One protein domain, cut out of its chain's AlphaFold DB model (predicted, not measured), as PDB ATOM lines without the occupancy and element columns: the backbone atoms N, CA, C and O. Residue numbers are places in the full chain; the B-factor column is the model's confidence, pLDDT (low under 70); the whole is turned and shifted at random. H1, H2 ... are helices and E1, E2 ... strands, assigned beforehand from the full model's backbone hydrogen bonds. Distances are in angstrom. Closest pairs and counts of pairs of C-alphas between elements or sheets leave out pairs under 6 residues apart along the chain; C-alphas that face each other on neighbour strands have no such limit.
ATOM      1  N   ASP A  15     -18.289  16.510 -40.959       55.84
ATOM      2  CA  ASP A  15     -18.236  17.904 -40.497       55.84
ATOM      3  C   ASP A  15     -19.633  18.537 -40.366       55.84
ATOM      4  O   ASP A  15     -19.870  19.351 -39.482       55.84
ATOM      5  N   GLU A  16     -20.569  18.141 -41.228       61.16
ATOM      6  CA  GLU A  16     -21.953  18.628 -41.249       61.16
ATOM      7  C   GLU A  16     -22.845  17.853 -40.265       61.16
ATOM      8  O   GLU A  16     -23.841  18.382 -39.756       61.16
ATOM      9  N   GLU A  17     -22.467  16.610 -39.958       70.56
ATOM     10  CA  GLU A  17     -23.210  15.725 -39.062       70.56
ATOM     11  C   GLU A  17     -22.752  15.785 -37.603       70.56
ATOM     12  O   GLU A  17     -23.505  15.355 -36.727       70.56
ATOM     13  N   LEU A  18     -21.557  16.303 -37.306       75.06
ATOM     14  CA  LEU A  18     -21.046  16.422 -35.941       75.06
ATOM     15  C   LEU A  18     -21.012  17.875 -35.471       75.06
ATOM     16  O   LEU A  18     -20.555  18.773 -36.166       75.06
ATOM     17  N   CYS A  19     -21.446  18.087 -34.234       82.81
ATOM     18  CA  CYS A  19     -21.300  19.346 -33.521       82.81
ATOM     19  C   CYS A  19     -20.452  19.145 -32.261       82.81
ATOM     20  O   CYS A  19     -20.346  18.040 -31.721       82.81
ATOM     21  N   TRP A  20     -19.818  20.213 -31.789       86.38
ATOM     22  CA  TRP A  20     -18.980  20.175 -30.598       86.38
ATOM     23  C   TRP A  20     -19.206  21.389 -29.706       86.38
ATOM     24  O   TRP A  20     -19.543  22.480 -30.167       86.38
ATOM     25  N   ASP A  21     -19.011  21.170 -28.410       85.81
ATOM     26  CA  ASP A  21     -19.046  22.226 -27.406       85.81
ATOM     27  C   ASP A  21     -17.798  23.118 -27.476       85.81
ATOM     28  O   ASP A  21     -16.739  22.718 -27.966       85.81
ATOM     29  N   GLU A  22     -17.893  24.311 -26.880       86.00
ATOM     30  CA  GLU A  22     -16.715  25.143 -26.626       86.00
ATOM     31  C   GLU A  22     -15.654  24.370 -25.812       86.00
ATOM     32  O   GLU A  22     -16.009  23.727 -24.811       86.00
ATOM     33  N   PRO A  23     -14.359  24.464 -26.182       86.50
ATOM     34  CA  PRO A  23     -13.276  23.835 -25.438       86.50
ATOM     35  C   PRO A  23     -13.229  24.321 -23.991       86.50
ATOM     36  O   PRO A  23     -13.160  25.522 -23.718       86.50
ATOM     37  N   LYS A  24     -13.233  23.383 -23.044       87.62
ATOM     38  CA  LYS A  24     -13.212  23.678 -21.606       87.62
ATOM     39  C   LYS A  24     -12.033  22.978 -20.938       87.62
ATOM     40  O   LYS A  24     -11.609  21.931 -21.419       87.62
ATOM     41  N   PRO A  25     -11.502  23.501 -19.822       86.06
ATOM     42  CA  PRO A  25     -10.550  22.750 -19.015       86.06
ATOM     43  C   PRO A  25     -11.147  21.386 -18.628       86.06
ATOM     44  O   PRO A  25     -12.347  21.326 -18.331       86.06
ATOM     45  N   PRO A  26     -10.358  20.299 -18.629       80.69
ATOM     46  CA  PRO A  26     -10.860  18.978 -18.282       80.69
ATOM     47  C   PRO A  26     -11.448  18.993 -16.866       80.69
ATOM     48  O   PRO A  26     -10.845  19.507 -15.925       80.69
ATOM     49  N   SER A  27     -12.652  18.437 -16.711       67.88
ATOM     50  CA  SER A  27     -13.369  18.410 -15.425       67.88
ATOM     51  C   SER A  27     -12.751  17.457 -14.395       67.88
ATOM     52  O   SER A  27     -13.076  17.522 -13.213       67.88
ATOM     53  N   THR A  28     -11.884  16.553 -14.852       61.16
ATOM     54  CA  THR A  28     -11.113  15.601 -14.050       61.16
ATOM     55  C   THR A  28      -9.632  15.805 -14.340       61.16
ATOM     56  O   THR A  28      -9.269  15.950 -15.503       61.16
ATOM     57  N   ASP A  29      -8.777  15.737 -13.316       57.88
ATOM     58  CA  ASP A  29      -7.309  15.808 -13.466       57.88
ATOM     59  C   ASP A  29      -6.714  14.691 -14.355       57.88
ATOM     60  O   ASP A  29      -5.534  14.713 -14.696       57.88
ATOM     61  N   GLU A  30      -7.513  13.701 -14.757       65.31
ATOM     62  CA  GLU A  30      -7.098  12.618 -15.646       65.31
ATOM     63  C   GLU A  30      -7.330  12.978 -17.119       65.31
ATOM     64  O   GLU A  30      -8.271  12.510 -17.761       65.31
ATOM     65  N   VAL A  31      -6.425  13.790 -17.667       77.94
ATOM     66  CA  VAL A  31      -6.137  13.767 -19.109       77.94
ATOM     67  C   VAL A  31      -5.618  12.376 -19.461       77.94
ATOM     68  O   VAL A  31      -4.888  11.753 -18.681       77.94
ATOM     69  N   HIS A  32      -5.979  11.851 -20.627       85.19
ATOM     70  CA  HIS A  32      -5.567  10.515 -21.007       85.19
ATOM     71  C   HIS A  32      -4.043  10.378 -21.020       85.19
ATOM     72  O   HIS A  32      -3.331  11.158 -21.653       85.19
ATOM     73  N   GLY A  33      -3.540   9.294 -20.422       82.94
ATOM     74  CA  GLY A  33      -2.102   9.025 -20.346       82.94
ATOM     75  C   GLY A  33      -1.371   9.002 -21.697       82.94
ATOM     76  O   GLY A  33      -0.179   9.274 -21.737       82.94
ATOM     77  N   SER A  34      -2.067   8.727 -22.806       85.50
ATOM     78  CA  SER A  34      -1.483   8.776 -24.150       85.50
ATOM     79  C   SER A  34      -1.210  10.210 -24.587       85.50
ATOM     80  O   SER A  34      -0.130  10.476 -25.099       85.50
ATOM     81  N   LEU A  35      -2.146  11.132 -24.332       85.88
ATOM     82  CA  LEU A  35      -1.942  12.551 -24.604       85.88
ATOM     83  C   LEU A  35      -0.832  13.107 -23.705       85.88
ATOM     84  O   LEU A  35       0.086  13.744 -24.208       85.88
ATOM     85  N   LEU A  36      -0.848  12.763 -22.410       86.75
ATOM     86  CA  LEU A  36       0.205  13.148 -21.458       86.75
ATOM     87  C   LEU A  36       1.601  12.657 -21.877       86.75
ATOM     88  O   LEU A  36       2.586  13.378 -21.735       86.75
ATOM     89  N   MET A  37       1.698  11.431 -22.396       87.38
ATOM     90  CA  MET A  37       2.964  10.869 -22.866       87.38
ATOM     91  C   MET A  37       3.493  11.600 -24.107       87.38
ATOM     92  O   MET A  37       4.702  11.790 -24.215       87.38
ATOM     93  N   GLU A  38       2.607  12.020 -25.012       89.06
ATOM     94  CA  GLU A  38       2.978  12.713 -26.251       89.06
ATOM     95  C   GLU A  38       3.401  14.170 -26.005       89.06
ATOM     96  O   GLU A  38       4.398  14.631 -26.563       89.06
ATOM     97  N   ILE A  39       2.691  14.896 -25.135       88.56
ATOM     98  CA  ILE A  39       3.055  16.279 -24.771       88.56
ATOM     99  C   ILE A  39       4.312  16.343 -23.903       88.56
ATOM    100  O   ILE A  39       5.040  17.337 -23.921       88.56
ATOM    101  N   GLY A  40       4.584  15.279 -23.143       86.25
ATOM    102  CA  GLY A  40       5.713  15.204 -22.230       86.25
ATOM    103  C   GLY A  40       5.711  16.342 -21.204       86.25
ATOM    104  O   GLY A  40       4.686  16.683 -20.625       86.25
ATOM    105  N   ASN A  41       6.887  16.931 -20.976       84.94
ATOM    106  CA  ASN A  41       7.089  18.017 -20.008       84.94
ATOM    107  C   ASN A  41       7.212  19.393 -20.686       84.94
ATOM    108  O   ASN A  41       7.952  20.247 -20.191       84.94
ATOM    109  N   ARG A  42       6.565  19.598 -21.843       84.12
ATOM    110  CA  ARG A  42       6.578  20.909 -22.502       84.12
ATOM    111  C   ARG A  42       5.981  21.967 -21.555       84.12
ATOM    112  O   ARG A  42       4.898  21.741 -21.007       84.12
ATOM    113  N   PRO A  43       6.682  23.085 -21.296       78.81
ATOM    114  CA  PRO A  43       6.094  24.204 -20.569       78.81
ATOM    115  C   PRO A  43       4.982  24.840 -21.416       78.81
ATOM    116  O   PRO A  43       4.943  24.655 -22.624       78.81
ATOM    117  N   GLY A  44       4.054  25.562 -20.786       82.38
ATOM    118  CA  GLY A  44       3.022  26.303 -21.527       82.38
ATOM    119  C   GLY A  44       1.890  25.459 -22.123       82.38
ATOM    120  O   GLY A  44       1.041  26.009 -22.815       82.38
ATOM    121  N   ILE A  45       1.828  24.153 -21.830       88.06
ATOM    122  CA  ILE A  45       0.729  23.306 -22.300       88.06
ATOM    123  C   ILE A  45      -0.547  23.554 -21.492       88.06
ATOM    124  O   ILE A  45      -0.585  23.355 -20.272       88.06
ATOM    125  N   ARG A  46      -1.630  23.907 -22.188       88.38
ATOM    126  CA  ARG A  46      -2.993  23.952 -21.647       88.38
ATOM    127  C   ARG A  46      -3.802  22.769 -22.155       88.38
ATOM    128  O   ARG A  46      -4.037  22.637 -23.351       88.38
ATOM    129  N   ASN A  47      -4.272  21.930 -21.235       88.38
ATOM    130  CA  ASN A  47      -5.173  20.831 -21.570       88.38
ATOM    131  C   ASN A  47      -6.622  21.321 -21.615       88.38
ATOM    132  O   ASN A  47      -7.082  22.036 -20.722       88.38
ATOM    133  N   LEU A  48      -7.338  20.889 -22.640       88.94
ATOM    134  CA  LEU A  48      -8.724  21.188 -22.936       88.94
ATOM    135  C   LEU A  48      -9.458  19.890 -23.270       88.94
ATOM    136  O   LEU A  48      -8.877  18.899 -23.713       88.94
ATOM    137  N   GLN A  49     -10.762  19.908 -23.058       88.56
ATOM    138  CA  GLN A  49     -11.669  18.823 -23.351       88.56
ATOM    139  C   GLN A  49     -12.895  19.379 -24.065       88.56
ATOM    140  O   GLN A  49     -13.433  20.428 -23.704       88.56
ATOM    141  N   ILE A  50     -13.315  18.653 -25.090       87.44
ATOM    142  CA  ILE A  50     -14.406  19.005 -25.984       87.44
ATOM    143  C   ILE A  50     -15.317  17.786 -26.084       87.44
ATOM    144  O   ILE A  50     -14.867  16.666 -26.341       87.44
ATOM    145  N   ALA A  51     -16.609  17.991 -25.854       86.06
ATOM    146  CA  ALA A  51     -17.605  16.964 -26.107       86.06
ATOM    147  C   ALA A  51     -18.071  17.074 -27.561       86.06
ATOM    148  O   ALA A  51     -18.369  18.170 -28.035       86.06
ATOM    149  N   VAL A  52     -18.093  15.939 -28.257       82.56
ATOM    150  CA  VAL A  52     -18.517  15.838 -29.656       82.56
ATOM    151  C   VAL A  52     -19.829  15.069 -29.700       82.56
ATOM    152  O   VAL A  52     -19.979  14.035 -29.034       82.56
ATOM    153  N   TYR A  53     -20.774  15.558 -30.492       81.25
ATOM    154  CA  TYR A  53     -22.135  15.053 -30.602       81.25
ATOM    155  C   TYR A  53     -22.540  14.921 -32.066       81.25
ATOM    156  O   TYR A  53     -22.028  15.631 -32.923       81.25
ATOM    157  N   TRP A  54     -23.501  14.046 -32.338       75.44
ATOM    158  CA  TRP A  54     -24.230  14.070 -33.603       75.44
ATOM    159  C   TRP A  54     -25.229  15.227 -33.614       75.44
ATOM    160  O   TRP A  54     -26.011  15.374 -32.675       75.44
ATOM    161  N   ASN A  55     -25.212  16.010 -34.685       72.12
ATOM    162  CA  ASN A  55     -26.007  17.215 -34.899       72.12
ATOM    163  C   ASN A  55     -27.519  16.921 -34.854       72.12
ATOM    164  O   ASN A  55     -28.268  17.637 -34.191       72.12
ATOM    165  N   ASP A  56     -27.957  15.816 -35.468       67.19
ATOM    166  CA  ASP A  56     -29.382  15.462 -35.562       67.19
ATOM    167  C   ASP A  56     -29.977  14.986 -34.218       67.19
ATOM    168  O   ASP A  56     -31.087  15.357 -33.841       67.19
ATOM    169  N   GLU A  57     -29.213  14.224 -33.426       64.62
ATOM    170  CA  GLU A  57     -29.732  13.569 -32.212       64.62
ATOM    171  C   GLU A  57     -29.187  14.144 -30.889       64.62
ATOM    172  O   GLU A  57     -29.577  13.679 -29.815       64.62
ATOM    173  N   HIS A  58     -28.245  15.101 -30.925       67.00
ATOM    174  CA  HIS A  58     -27.422  15.507 -29.764       67.00
ATOM    175  C   HIS A  58     -26.805  14.307 -29.026       67.00
ATOM    176  O   HIS A  58     -26.522  14.321 -27.823       67.00
ATOM    177  N   ARG A  59     -26.615  13.213 -29.761       72.56
ATOM    178  CA  ARG A  59     -26.142  11.950 -29.224       72.56
ATOM    179  C   ARG A  59     -24.640  12.037 -29.052       72.56
ATOM    180  O   ARG A  59     -23.923  12.321 -30.004       72.56
ATOM    181  N   HIS A  60     -24.166  11.782 -27.836       73.31
ATOM    182  CA  HIS A  60     -22.749  11.899 -27.500       73.31
ATOM    183  C   HIS A  60     -21.901  10.932 -28.342       73.31
ATOM    184  O   HIS A  60     -21.928   9.718 -28.129       73.31
ATOM    185  N   PHE A  61     -21.118  11.485 -29.268       76.81
ATOM    186  CA  PHE A  61     -20.198  10.753 -30.135       76.81
ATOM    187  C   PHE A  61     -18.965  10.299 -29.363       76.81
ATOM    188  O   PHE A  61     -18.532   9.141 -29.409       76.81
ATOM    189  N   GLY A  62     -18.402  11.223 -28.595       80.38
ATOM    190  CA  GLY A  62     -17.126  11.013 -27.952       80.38
ATOM    191  C   GLY A  62     -16.617  12.264 -27.273       80.38
ATOM    192  O   GLY A  62     -17.276  13.298 -27.217       80.38
ATOM    193  N   THR A  63     -15.421  12.127 -26.732       84.69
ATOM    194  CA  THR A  63     -14.719  13.215 -26.076       84.69
ATOM    195  C   THR A  63     -13.395  13.402 -26.788       84.69
ATOM    196  O   THR A  63     -12.656  12.439 -26.995       84.69
ATOM    197  N   PHE A  64     -13.122  14.638 -27.174       86.00
ATOM    198  CA  PHE A  64     -11.871  15.050 -27.768       86.00
ATOM    199  C   PHE A  64     -11.056  15.796 -26.714       86.00
ATOM    200  O   PHE A  64     -11.522  16.764 -26.117       86.00
ATOM    201  N   GLU A  65      -9.867  15.292 -26.426       88.69
ATOM    202  CA  GLU A  65      -8.913  15.901 -25.508       88.69
ATOM    203  C   GLU A  65      -7.847  16.605 -26.336       88.69
ATOM    204  O   GLU A  65      -7.307  16.035 -27.282       88.69
ATOM    205  N   LEU A  66      -7.552  17.850 -25.993       88.31
ATOM    206  CA  LEU A  66      -6.631  18.691 -26.734       88.31
ATOM    207  C   LEU A  66      -5.619  19.296 -25.775       88.31
ATOM    208  O   LEU A  66      -5.983  19.801 -24.722       88.31
ATOM    209  N   ALA A  67      -4.353  19.283 -26.149       89.69
ATOM    210  CA  ALA A  67      -3.294  19.966 -25.439       89.69
ATOM    211  C   ALA A  67      -2.726  21.060 -26.336       89.69
ATOM    212  O   ALA A  67      -2.234  20.771 -27.421       89.69
ATOM    213  N   VAL A  68      -2.820  22.306 -25.897       88.31
ATOM    214  CA  VAL A  68      -2.434  23.487 -26.673       88.31
ATOM    215  C   VAL A  68      -1.120  24.011 -26.138       88.31
ATOM    216  O   VAL A  68      -1.011  24.263 -24.939       88.31
ATOM    217  N   ASP A  69      -0.140  24.159 -27.015       89.25
ATOM    218  CA  ASP A  69       1.149  24.762 -26.724       89.25
ATOM    219  C   ASP A  69       1.074  26.265 -27.013       89.25
ATOM    220  O   ASP A  69       1.120  26.700 -28.165       89.25
ATOM    221  N   ASP A  70       0.930  27.068 -25.956       82.25
ATOM    222  CA  ASP A  70       0.837  28.528 -26.080       82.25
ATOM    223  C   ASP A  70       2.151  29.174 -26.564       82.25
ATOM    224  O   ASP A  70       2.156  30.351 -26.932       82.25
ATOM    225  N   GLU A  71       3.275  28.447 -26.540       85.56
ATOM    226  CA  GLU A  71       4.570  28.958 -26.999       85.56
ATOM    227  C   GLU A  71       4.784  28.722 -28.498       85.56
ATOM    228  O   GLU A  71       5.393  29.564 -29.167       85.56
ATOM    229  N   THR A  72       4.302  27.593 -29.029       83.75
ATOM    230  CA  THR A  72       4.519  27.192 -30.431       83.75
ATOM    231  C   THR A  72       3.286  27.310 -31.323       83.75
ATOM    232  O   THR A  72       3.414  27.140 -32.535       83.75
ATOM    233  N   ASP A  73       2.123  27.634 -30.750       81.81
ATOM    234  CA  ASP A  73       0.820  27.660 -31.431       81.81
ATOM    235  C   ASP A  73       0.419  26.290 -32.021       81.81
ATOM    236  O   ASP A  73      -0.419  26.173 -32.917       81.81
ATOM    237  N   GLU A  74       1.027  25.218 -31.507       87.50
ATOM    238  CA  GLU A  74       0.712  23.843 -31.873       87.50
ATOM    239  C   GLU A  74      -0.352  23.270 -30.933       87.50
ATOM    240  O   GLU A  74      -0.431  23.613 -29.754       87.50
ATOM    241  N   ALA A  75      -1.152  22.330 -31.429       87.75
ATOM    242  CA  ALA A  75      -2.069  21.569 -30.595       87.75
ATOM    243  C   ALA A  75      -1.921  20.064 -30.819       87.75
ATOM    244  O   ALA A  75      -1.876  19.584 -31.951       87.75
ATOM    245  N   CYS A  76      -1.864  19.312 -29.726       88.06
ATOM    246  CA  CYS A  76      -1.835  17.861 -29.709       88.06
ATOM    247  C   CYS A  76      -3.219  17.323 -29.345       88.06
ATOM    248  O   CYS A  76      -3.708  17.572 -28.245       88.06
ATOM    249  N   GLY A  77      -3.873  16.617 -30.261       87.25
ATOM    250  CA  GLY A  77      -5.254  16.163 -30.095       87.25
ATOM    251  C   GLY A  77      -5.369  14.654 -29.956       87.25
ATOM    252  O   GLY A  77      -4.753  13.921 -30.719       87.25
ATOM    253  N   LEU A  78      -6.191  14.189 -29.020       86.56
ATOM    254  CA  LEU A  78      -6.538  12.790 -28.801       86.56
ATOM    255  C   LEU A  78      -8.060  12.642 -28.809       86.56
ATOM    256  O   LEU A  78      -8.756  13.258 -28.006       86.56
ATOM    257  N   SER A  79      -8.589  11.766 -29.662       80.38
ATOM    258  CA  SER A  79     -10.033  11.521 -29.713       80.38
ATOM    259  C   SER A  79     -10.413  10.172 -29.125       80.38
ATOM    260  O   SER A  79      -9.831   9.136 -29.463       80.38
ATOM    261  N   ARG A  80     -11.433  10.170 -28.264       77.00
ATOM    262  CA  ARG A  80     -12.030   8.970 -27.683       77.00
ATOM    263  C   ARG A  80     -13.490   8.874 -28.116       77.00
ATOM    264  O   ARG A  80     -14.358   9.554 -27.567       77.00
ATOM    265  N   SER A  81     -13.778   7.974 -29.054       70.50
ATOM    266  CA  SER A  81     -15.162   7.645 -29.419       70.50
ATOM    267  C   SER A  81     -15.768   6.662 -28.415       70.50
ATOM    268  O   SER A  81     -15.116   5.697 -28.003       70.50
ATOM    269  N   ARG A  82     -17.026   6.901 -28.024       63.59
ATOM    270  CA  ARG A  82     -17.818   5.974 -27.193       63.59
ATOM    271  C   ARG A  82     -18.735   5.059 -28.011       63.59
ATOM    272  O   ARG A  82     -19.320   4.153 -27.434       63.59
ATOM    273  N   ILE A  83     -18.869   5.308 -29.314       56.59
ATOM    274  CA  ILE A  83     -19.818   4.606 -30.195       56.59
ATOM    275  C   ILE A  83     -19.234   3.294 -30.732       56.59
ATOM    276  O   ILE A  83     -19.967   2.360 -31.037       56.59
ATOM    277  N   LEU A  84     -17.908   3.183 -30.811       55.09
ATOM    278  CA  LEU A  84     -17.255   1.966 -31.280       55.09
ATOM    279  C   LEU A  84     -17.245   0.902 -30.154       55.09
ATOM    280  O   LEU A  84     -16.920   1.244 -29.012       55.09
ATOM    281  N   PRO A  85     -17.546  -0.383 -30.450       45.41
ATOM    282  CA  PRO A  85     -17.705  -1.457 -29.452       45.41
ATOM    283  C   PRO A  85     -16.438  -1.743 -28.627       45.41
ATOM    284  O   PRO A  85     -16.499  -2.333 -27.551       45.41
ATOM    285  N   ALA A  86     -15.288  -1.259 -29.090       48.66
ATOM    286  CA  ALA A  86     -14.152  -0.937 -28.244       48.66
ATOM    287  C   ALA A  86     -13.963   0.575 -28.331       48.66
ATOM    288  O   ALA A  86     -13.819   1.078 -29.445       48.66
ATOM    289  N   SER A  87     -13.957   1.297 -27.204       55.09
ATOM    290  CA  SER A  87     -13.631   2.728 -27.181       55.09
ATOM    291  C   SER A  87     -12.300   2.954 -27.896       55.09
ATOM    292  O   SER A  87     -11.229   2.727 -27.329       55.09
ATOM    293  N   ARG A  88     -12.358   3.316 -29.180       63.19
ATOM    294  CA  ARG A  88     -11.168   3.415 -30.011       63.19
ATOM    295  C   ARG A  88     -10.565   4.775 -29.742       63.19
ATOM    296  O   ARG A  88     -11.195   5.808 -29.966       63.19
ATOM    297  N   LEU A  89      -9.349   4.735 -29.226       66.88
ATOM    298  CA  LEU A  89      -8.488   5.894 -29.127       66.88
ATOM    299  C   LEU A  89      -7.903   6.156 -30.504       66.88
ATOM    300  O   LEU A  89      -7.185   5.312 -31.045       66.88
ATOM    301  N   ILE A  90      -8.221   7.314 -31.063       70.88
ATOM    302  CA  ILE A  90      -7.423   7.880 -32.141       70.88
ATOM    303  C   ILE A  90      -6.348   8.696 -31.455       70.88
ATOM    304  O   ILE A  90      -6.649   9.660 -30.751       70.88
ATOM    305  N   GLY A  91      -5.130   8.164 -31.580       67.25
ATOM    306  CA  GLY A  91      -3.950   8.547 -30.825       67.25
ATOM    307  C   GLY A  91      -3.595  10.024 -30.958       67.25
ATOM    308  O   GLY A  91      -4.093  10.705 -31.854       67.25
ATOM    309  N   PRO A  92      -2.732  10.502 -30.053       77.50
ATOM    310  CA  PRO A  92      -2.350  11.893 -30.027       77.50
ATOM    311  C   PRO A  92      -1.604  12.230 -31.324       77.50
ATOM    312  O   PRO A  92      -0.684  11.512 -31.719       77.50
ATOM    313  N   ALA A  93      -2.017  13.289 -32.010       83.06
ATOM    314  CA  ALA A  93      -1.276  13.832 -33.146       83.06
ATOM    315  C   ALA A  93      -1.109  15.336 -32.972       83.06
ATOM    316  O   ALA A  93      -1.937  15.976 -32.334       83.06
ATOM    317  N   TRP A  94      -0.032  15.890 -33.519       83.88
ATOM    318  CA  TRP A  94       0.226  17.325 -33.490       83.88
ATOM    319  C   TRP A  94      -0.329  17.997 -34.745       83.88
ATOM    320  O   TRP A  94      -0.147  17.500 -35.857       83.88
ATOM    321  N   SER A  95      -0.977  19.140 -34.552       82.00
ATOM    322  CA  SER A  95      -1.452  20.040 -35.595       82.00
ATOM    323  C   SER A  95      -0.889  21.440 -35.358       82.00
ATOM    324  O   SER A  95      -0.809  21.893 -34.220       82.00
ATOM    325  N   GLN A  96      -0.526  22.133 -36.439       79.44
ATOM    326  CA  GLN A  96      -0.100  23.537 -36.394       79.44
ATOM    327  C   GLN A  96      -1.277  24.517 -36.319       79.44
ATOM    328  O   GLN A  96      -1.063  25.706 -36.130       79.44
ATOM    329  N   SER A  97      -2.517  24.046 -36.462       72.38
ATOM    330  CA  SER A  97      -3.711  24.898 -36.399       72.38
ATOM    331  C   SER A  97      -4.137  25.200 -34.952       72.38
ATOM    332  O   SER A  97      -5.315  25.459 -34.717       72.38
ATOM    333  N   GLY A  98      -3.223  25.152 -33.972       64.88
ATOM    334  CA  GLY A  98      -3.543  25.196 -32.540       64.88
ATOM    335  C   GLY A  98      -4.273  26.463 -32.085       64.88
ATOM    336  O   GLY A  98      -5.077  26.389 -31.155       64.88
ATOM    337  N   ALA A  99      -4.099  27.584 -32.794       67.06
ATOM    338  CA  ALA A  99      -4.879  28.811 -32.601       67.06
ATOM    339  C   ALA A  99      -6.362  28.690 -32.994       67.06
ATOM    340  O   ALA A  99      -7.200  29.441 -32.488       67.06
ATOM    341  N   ASN A 100      -6.700  27.788 -33.917       81.50
ATOM    342  CA  ASN A 100      -8.054  27.586 -34.419       81.50
ATOM    343  C   ASN A 100      -8.579  26.223 -33.964       81.50
ATOM    344  O   ASN A 100      -8.351  25.191 -34.601       81.50
ATOM    345  N   PHE A 101      -9.295  26.231 -32.839       77.56
ATOM    346  CA  PHE A 101      -9.854  25.014 -32.259       77.56
ATOM    347  C   PHE A 101     -10.812  24.306 -33.200       77.56
ATOM    348  O   PHE A 101     -10.684  23.097 -33.345       77.56
ATOM    349  N   ASP A 102     -11.703  25.026 -33.881       81.00
ATOM    350  CA  ASP A 102     -12.627  24.423 -34.841       81.00
ATOM    351  C   ASP A 102     -11.875  23.695 -35.956       81.00
ATOM    352  O   ASP A 102     -12.128  22.525 -36.223       81.00
ATOM    353  N   GLU A 103     -10.889  24.343 -36.572       80.75
ATOM    354  CA  GLU A 103     -10.080  23.719 -37.625       80.75
ATOM    355  C   GLU A 103      -9.279  22.521 -37.108       80.75
ATOM    356  O   GLU A 103      -9.226  21.476 -37.758       80.75
ATOM    357  N   THR A 104      -8.706  22.640 -35.912       81.81
ATOM    358  CA  THR A 104      -8.001  21.542 -35.258       81.81
ATOM    359  C   THR A 104      -8.943  20.366 -35.034       81.81
ATOM    360  O   THR A 104      -8.673  19.281 -35.535       81.81
ATOM    361  N   ILE A 105     -10.078  20.573 -34.366       79.00
ATOM    362  CA  ILE A 105     -11.093  19.545 -34.103       79.00
ATOM    363  C   ILE A 105     -11.490  18.848 -35.408       79.00
ATOM    364  O   ILE A 105     -11.473  17.619 -35.473       79.00
ATOM    365  N   ARG A 106     -11.740  19.617 -36.472       79.75
ATOM    366  CA  ARG A 106     -12.063  19.088 -37.802       79.75
ATOM    367  C   ARG A 106     -10.977  18.187 -38.373       79.75
ATOM    368  O   ARG A 106     -11.300  17.130 -38.901       79.75
ATOM    369  N   ILE A 107      -9.699  18.549 -38.256       78.88
ATOM    370  CA  ILE A 107      -8.583  17.706 -38.723       78.88
ATOM    371  C   ILE A 107      -8.622  16.330 -38.041       78.88
ATOM    372  O   ILE A 107      -8.493  15.306 -38.712       78.88
ATOM    373  N   PHE A 108      -8.848  16.288 -36.727       75.06
ATOM    374  CA  PHE A 108      -8.900  15.024 -35.985       75.06
ATOM    375  C   PHE A 108     -10.173  14.229 -36.253       75.06
ATOM    376  O   PHE A 108     -10.108  13.006 -36.365       75.06
ATOM    377  N   ILE A 109     -11.318  14.900 -36.375       73.25
ATOM    378  CA  ILE A 109     -12.590  14.267 -36.728       73.25
ATOM    379  C   ILE A 109     -12.512  13.665 -38.140       73.25
ATOM    380  O   ILE A 109     -12.882  12.511 -38.337       73.25
ATOM    381  N   ASN A 110     -11.937  14.380 -39.105       72.81
ATOM    382  CA  ASN A 110     -11.762  13.886 -40.473       72.81
ATOM    383  C   ASN A 110     -10.741  12.743 -40.579       72.81
ATOM    384  O   ASN A 110     -10.763  11.982 -41.545       72.81
ATOM    385  N   ALA A 111      -9.862  12.580 -39.586       70.00
ATOM    386  CA  ALA A 111      -8.966  11.431 -39.506       70.00
ATOM    387  C   ALA A 111      -9.688  10.130 -39.095       70.00
ATOM    388  O   ALA A 111      -9.084   9.051 -39.154       70.00
ATOM    389  N   PHE A 112     -10.965  10.186 -38.693       66.56
ATOM    390  CA  PHE A 112     -11.752   8.980 -38.450       66.56
ATOM    391  C   PHE A 112     -12.049   8.258 -39.774       66.56
ATOM    392  O   PHE A 112     -12.606   8.854 -40.695       66.56
ATOM    393  N   PRO A 113     -11.730   6.955 -39.895       62.41
ATOM    394  CA  PRO A 113     -12.048   6.192 -41.096       62.41
ATOM    395  C   PRO A 113     -13.562   5.941 -41.179       62.41
ATOM    396  O   PRO A 113     -14.070   4.971 -40.615       62.41
ATOM    397  N   LEU A 114     -14.265   6.820 -41.900       58.00
ATOM    398  CA  LEU A 114     -15.732   6.907 -41.984       58.00
ATOM    399  C   LEU A 114     -16.416   5.596 -42.372       58.00
ATOM    400  O   LEU A 114     -17.376   5.194 -41.727       58.00
ATOM    401  N   GLN A 115     -15.842   4.861 -43.325       57.06
ATOM    402  CA  GLN A 115     -16.385   3.574 -43.779       57.06
ATOM    403  C   GLN A 115     -16.476   2.526 -42.660       57.06
ATOM    404  O   GLN A 115     -17.292   1.612 -42.721       57.06
ATOM    405  N   GLN A 116     -15.627   2.630 -41.631       56.16
ATOM    406  CA  GLN A 116     -15.702   1.743 -40.467       56.16
ATOM    407  C   GLN A 116     -16.756   2.216 -39.471       56.16
ATOM    408  O   GLN A 116     -17.286   1.403 -38.722       56.16
ATOM    409  N   LEU A 117     -17.044   3.517 -39.448       54.72
ATOM    410  CA  LEU A 117     -18.008   4.115 -38.544       54.72
ATOM    411  C   LEU A 117     -19.437   3.941 -39.056       54.72
ATOM    412  O   LEU A 117     -20.285   3.584 -38.258       54.72
ATOM    413  N   GLU A 118     -19.689   4.092 -40.360       53.03
ATOM    414  CA  GLU A 118     -20.994   3.825 -40.991       53.03
ATOM    415  C   GLU A 118     -21.416   2.360 -40.823       53.03
ATOM    416  O   GLU A 118     -22.523   2.089 -40.360       53.03
ATOM    417  N   ALA A 119     -20.499   1.420 -41.084       53.91
ATOM    418  CA  ALA A 119     -20.737  -0.008 -40.871       53.91
ATOM    419  C   ALA A 119     -21.056  -0.328 -39.397       53.91
ATOM    420  O   ALA A 119     -21.928  -1.140 -39.101       53.91
ATOM    421  N   LEU A 120     -20.383   0.349 -38.460       53.66
ATOM    422  CA  LEU A 120     -20.648   0.202 -37.028       53.66
ATOM    423  C   LEU A 120     -21.890   0.969 -36.569       53.66
ATOM    424  O   LEU A 120     -22.487   0.572 -35.576       53.66
ATOM    425  N   ASN A 121     -22.295   2.036 -37.256       52.88
ATOM    426  CA  ASN A 121     -23.507   2.783 -36.945       52.88
ATOM    427  C   ASN A 121     -24.739   1.973 -37.363       52.88
ATOM    428  O   ASN A 121     -25.667   1.867 -36.570       52.88
ATOM    429  N   GLU A 122     -24.723   1.318 -38.530       55.31
ATOM    430  CA  GLU A 122     -25.766   0.354 -38.911       55.31
ATOM    431  C   GLU A 122     -25.880  -0.775 -37.883       55.31
ATOM    432  O   GLU A 122     -26.972  -1.031 -37.378       55.31
ATOM    433  N   ASP A 123     -24.765  -1.406 -37.508       55.38
ATOM    434  CA  ASP A 123     -24.782  -2.496 -36.528       55.38
ATOM    435  C   ASP A 123     -25.196  -2.017 -35.127       55.38
ATOM    436  O   ASP A 123     -26.015  -2.664 -34.480       55.38
ATOM    437  N   CYS A 124     -24.717  -0.860 -34.663       50.25
ATOM    438  CA  CYS A 124     -25.031  -0.331 -33.333       50.25
ATOM    439  C   CYS A 124     -26.474   0.203 -33.242       50.25
ATOM    440  O   CYS A 124     -27.137   0.024 -32.217       50.25
ATOM    441  N   ILE A 125     -27.005   0.808 -34.312       50.94
ATOM    442  CA  ILE A 125     -28.424   1.186 -34.416       50.94
ATOM    443  C   ILE A 125     -29.295  -0.074 -34.453       50.94
ATOM    444  O   ILE A 125     -30.274  -0.151 -33.709       50.94
ATOM    445  N   ASN A 126     -28.926  -1.083 -35.248       54.66
ATOM    446  CA  ASN A 126     -29.650  -2.354 -35.316       54.66
ATOM    447  C   ASN A 126     -29.630  -3.103 -33.977       54.66
ATOM    448  O   ASN A 126     -30.663  -3.617 -33.547       54.66
ATOM    449  N   GLU A 127     -28.499  -3.121 -33.274       54.53
ATOM    450  CA  GLU A 127     -28.350  -3.764 -31.966       54.53
ATOM    451  C   GLU A 127     -29.145  -3.020 -30.878       54.53
ATOM    452  O   GLU A 127     -29.818  -3.644 -30.056       54.53
ATOM    453  N   MET A 128     -29.185  -1.683 -30.921       42.25
ATOM    454  CA  MET A 128     -30.022  -0.882 -30.020       42.25
ATOM    455  C   MET A 128     -31.521  -0.998 -30.312       42.25
ATOM    456  O   MET A 128     -32.322  -1.015 -29.375       42.25
ATOM    457  N   LEU A 129     -31.919  -1.098 -31.582       44.00
ATOM    458  CA  LEU A 129     -33.303  -1.379 -31.965       44.00
ATOM    459  C   LEU A 129     -33.710  -2.795 -31.540       44.00
ATOM    460  O   LEU A 129     -34.803  -2.970 -31.004       44.00
ATOM    461  N   ALA A 130     -32.825  -3.784 -31.687       49.44
ATOM    462  CA  ALA A 130     -33.055  -5.151 -31.227       49.44
ATOM    463  C   ALA A 130     -33.183  -5.238 -29.694       49.44
ATOM    464  O   ALA A 130     -34.073  -5.922 -29.190       49.44
ATOM    465  N   ALA A 131     -32.364  -4.490 -28.947       44.69
ATOM    466  CA  ALA A 131     -32.420  -4.439 -27.485       44.69
ATOM    467  C   ALA A 131     -33.699  -3.777 -26.933       44.69
ATOM    468  O   ALA A 131     -34.056  -4.002 -25.780       44.69
ATOM    469  N   LYS A 132     -34.406  -2.972 -27.738       36.59
ATOM    470  CA  LYS A 132     -35.643  -2.276 -27.338       36.59
ATOM    471  C   LYS A 132     -36.919  -3.101 -27.573       36.59
ATOM    472  O   LYS A 132     -37.996  -2.672 -27.164       36.59
ATOM    473  N   VAL A 133     -36.806  -4.248 -28.249       45.56
ATOM    474  CA  VAL A 133     -37.922  -5.150 -28.607       45.56
ATOM    475  C   VAL A 133     -37.964  -6.406 -27.709       45.56
ATOM    476  O   VAL A 133     -38.873  -7.223 -27.849       45.56
TER     477      VAL A 133
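This is residues 15 to 133 of the 134 residues of an uncharacterized protein of Rhizobium sp. ERR 942 (UniProt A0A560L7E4). A twisted antiparallel sheet of five strands curls round the helix H2, which packs in its hollow, while the short helix H1 covers part of the opposite face, at E4 and E5. A last helix, H3, leads away from this body as an arm, and residues 125 to 133 stick out. The printed part has 119 residues, with three named helices and five named strands in the order E1, H1, E2, E3, E4, E5, H2, H3; the strands lie side by side as E1, E2, E3, E4, E5, and the class is mixed, helices and strands. The whole is compact, with a radius of gyration of the C-alphas of 15.2 A, and spans 53 by 26 by 24 A, the arm adding to its length.

E1, residues 18 to 20, is an edge strand, antiparallel to E2, residues 45 to 54; N 19 and O 53 are 2.8 A apart, within hydrogen-bond range. E2 and E3, residues 59 to 69, form a hairpin, with N 48 and O 66 at 2.7 A. E3 and E4, residues 74 to 81, form the next, with N 65 and O 78 at 2.8 A. E4 and E5, residues 89 to 95, form the third, with N 75 and O 95 at 2.8 A; E5 is the other edge strand. E2 to E5 are a meander, each strand the antiparallel neighbour of the one before. H1, residues 33 to 39, is on the sheet at a height of 8.0 A, and the C-alphas of Leu 35 and Pro 92 in E5 are the closest of those two elements, 5.5 A apart. H1 lies over E4 and runs along the strands, at 13 degrees to E4 on the local plane; E3 only just falls short of lying under it too, with 2 of its 7 C-alphas. H2, residues 101 to 110, is on the opposite face, in three layers with helices on both faces of the sheet; its closest C-alphas to E4 are those of Phe 108 and Gly 77, 7.0 A. H3, residues 114 to 131, is not on the sheet and is apart from H2. Each O i to N i+4 pair is within hydrogen-bond range in H1 and H2, and 13 of 14 are in H3.

E1 begins at C-alpha 18, (-21.046, 16.422, -35.941). E2 is 28.9 A long, E3 30.3 A, E4 22.8 A and E5 17.1 A from first to last C-alpha. H1 measures 9.9 A, H2 14.0 A and H3 24.8 A; H3 ends at C-alpha 131, (-32.420, -4.439, -27.485).

The C-alphas of Glu 71 and Val 133, 54.5 A apart, are the two farthest apart. The printed part has no cut, and the long link is E1 to H1, with 12 residues. The mean pLDDT of the printed part is 73.2; 42 residues are under 70, among them 82 to 89 and 112 to 133.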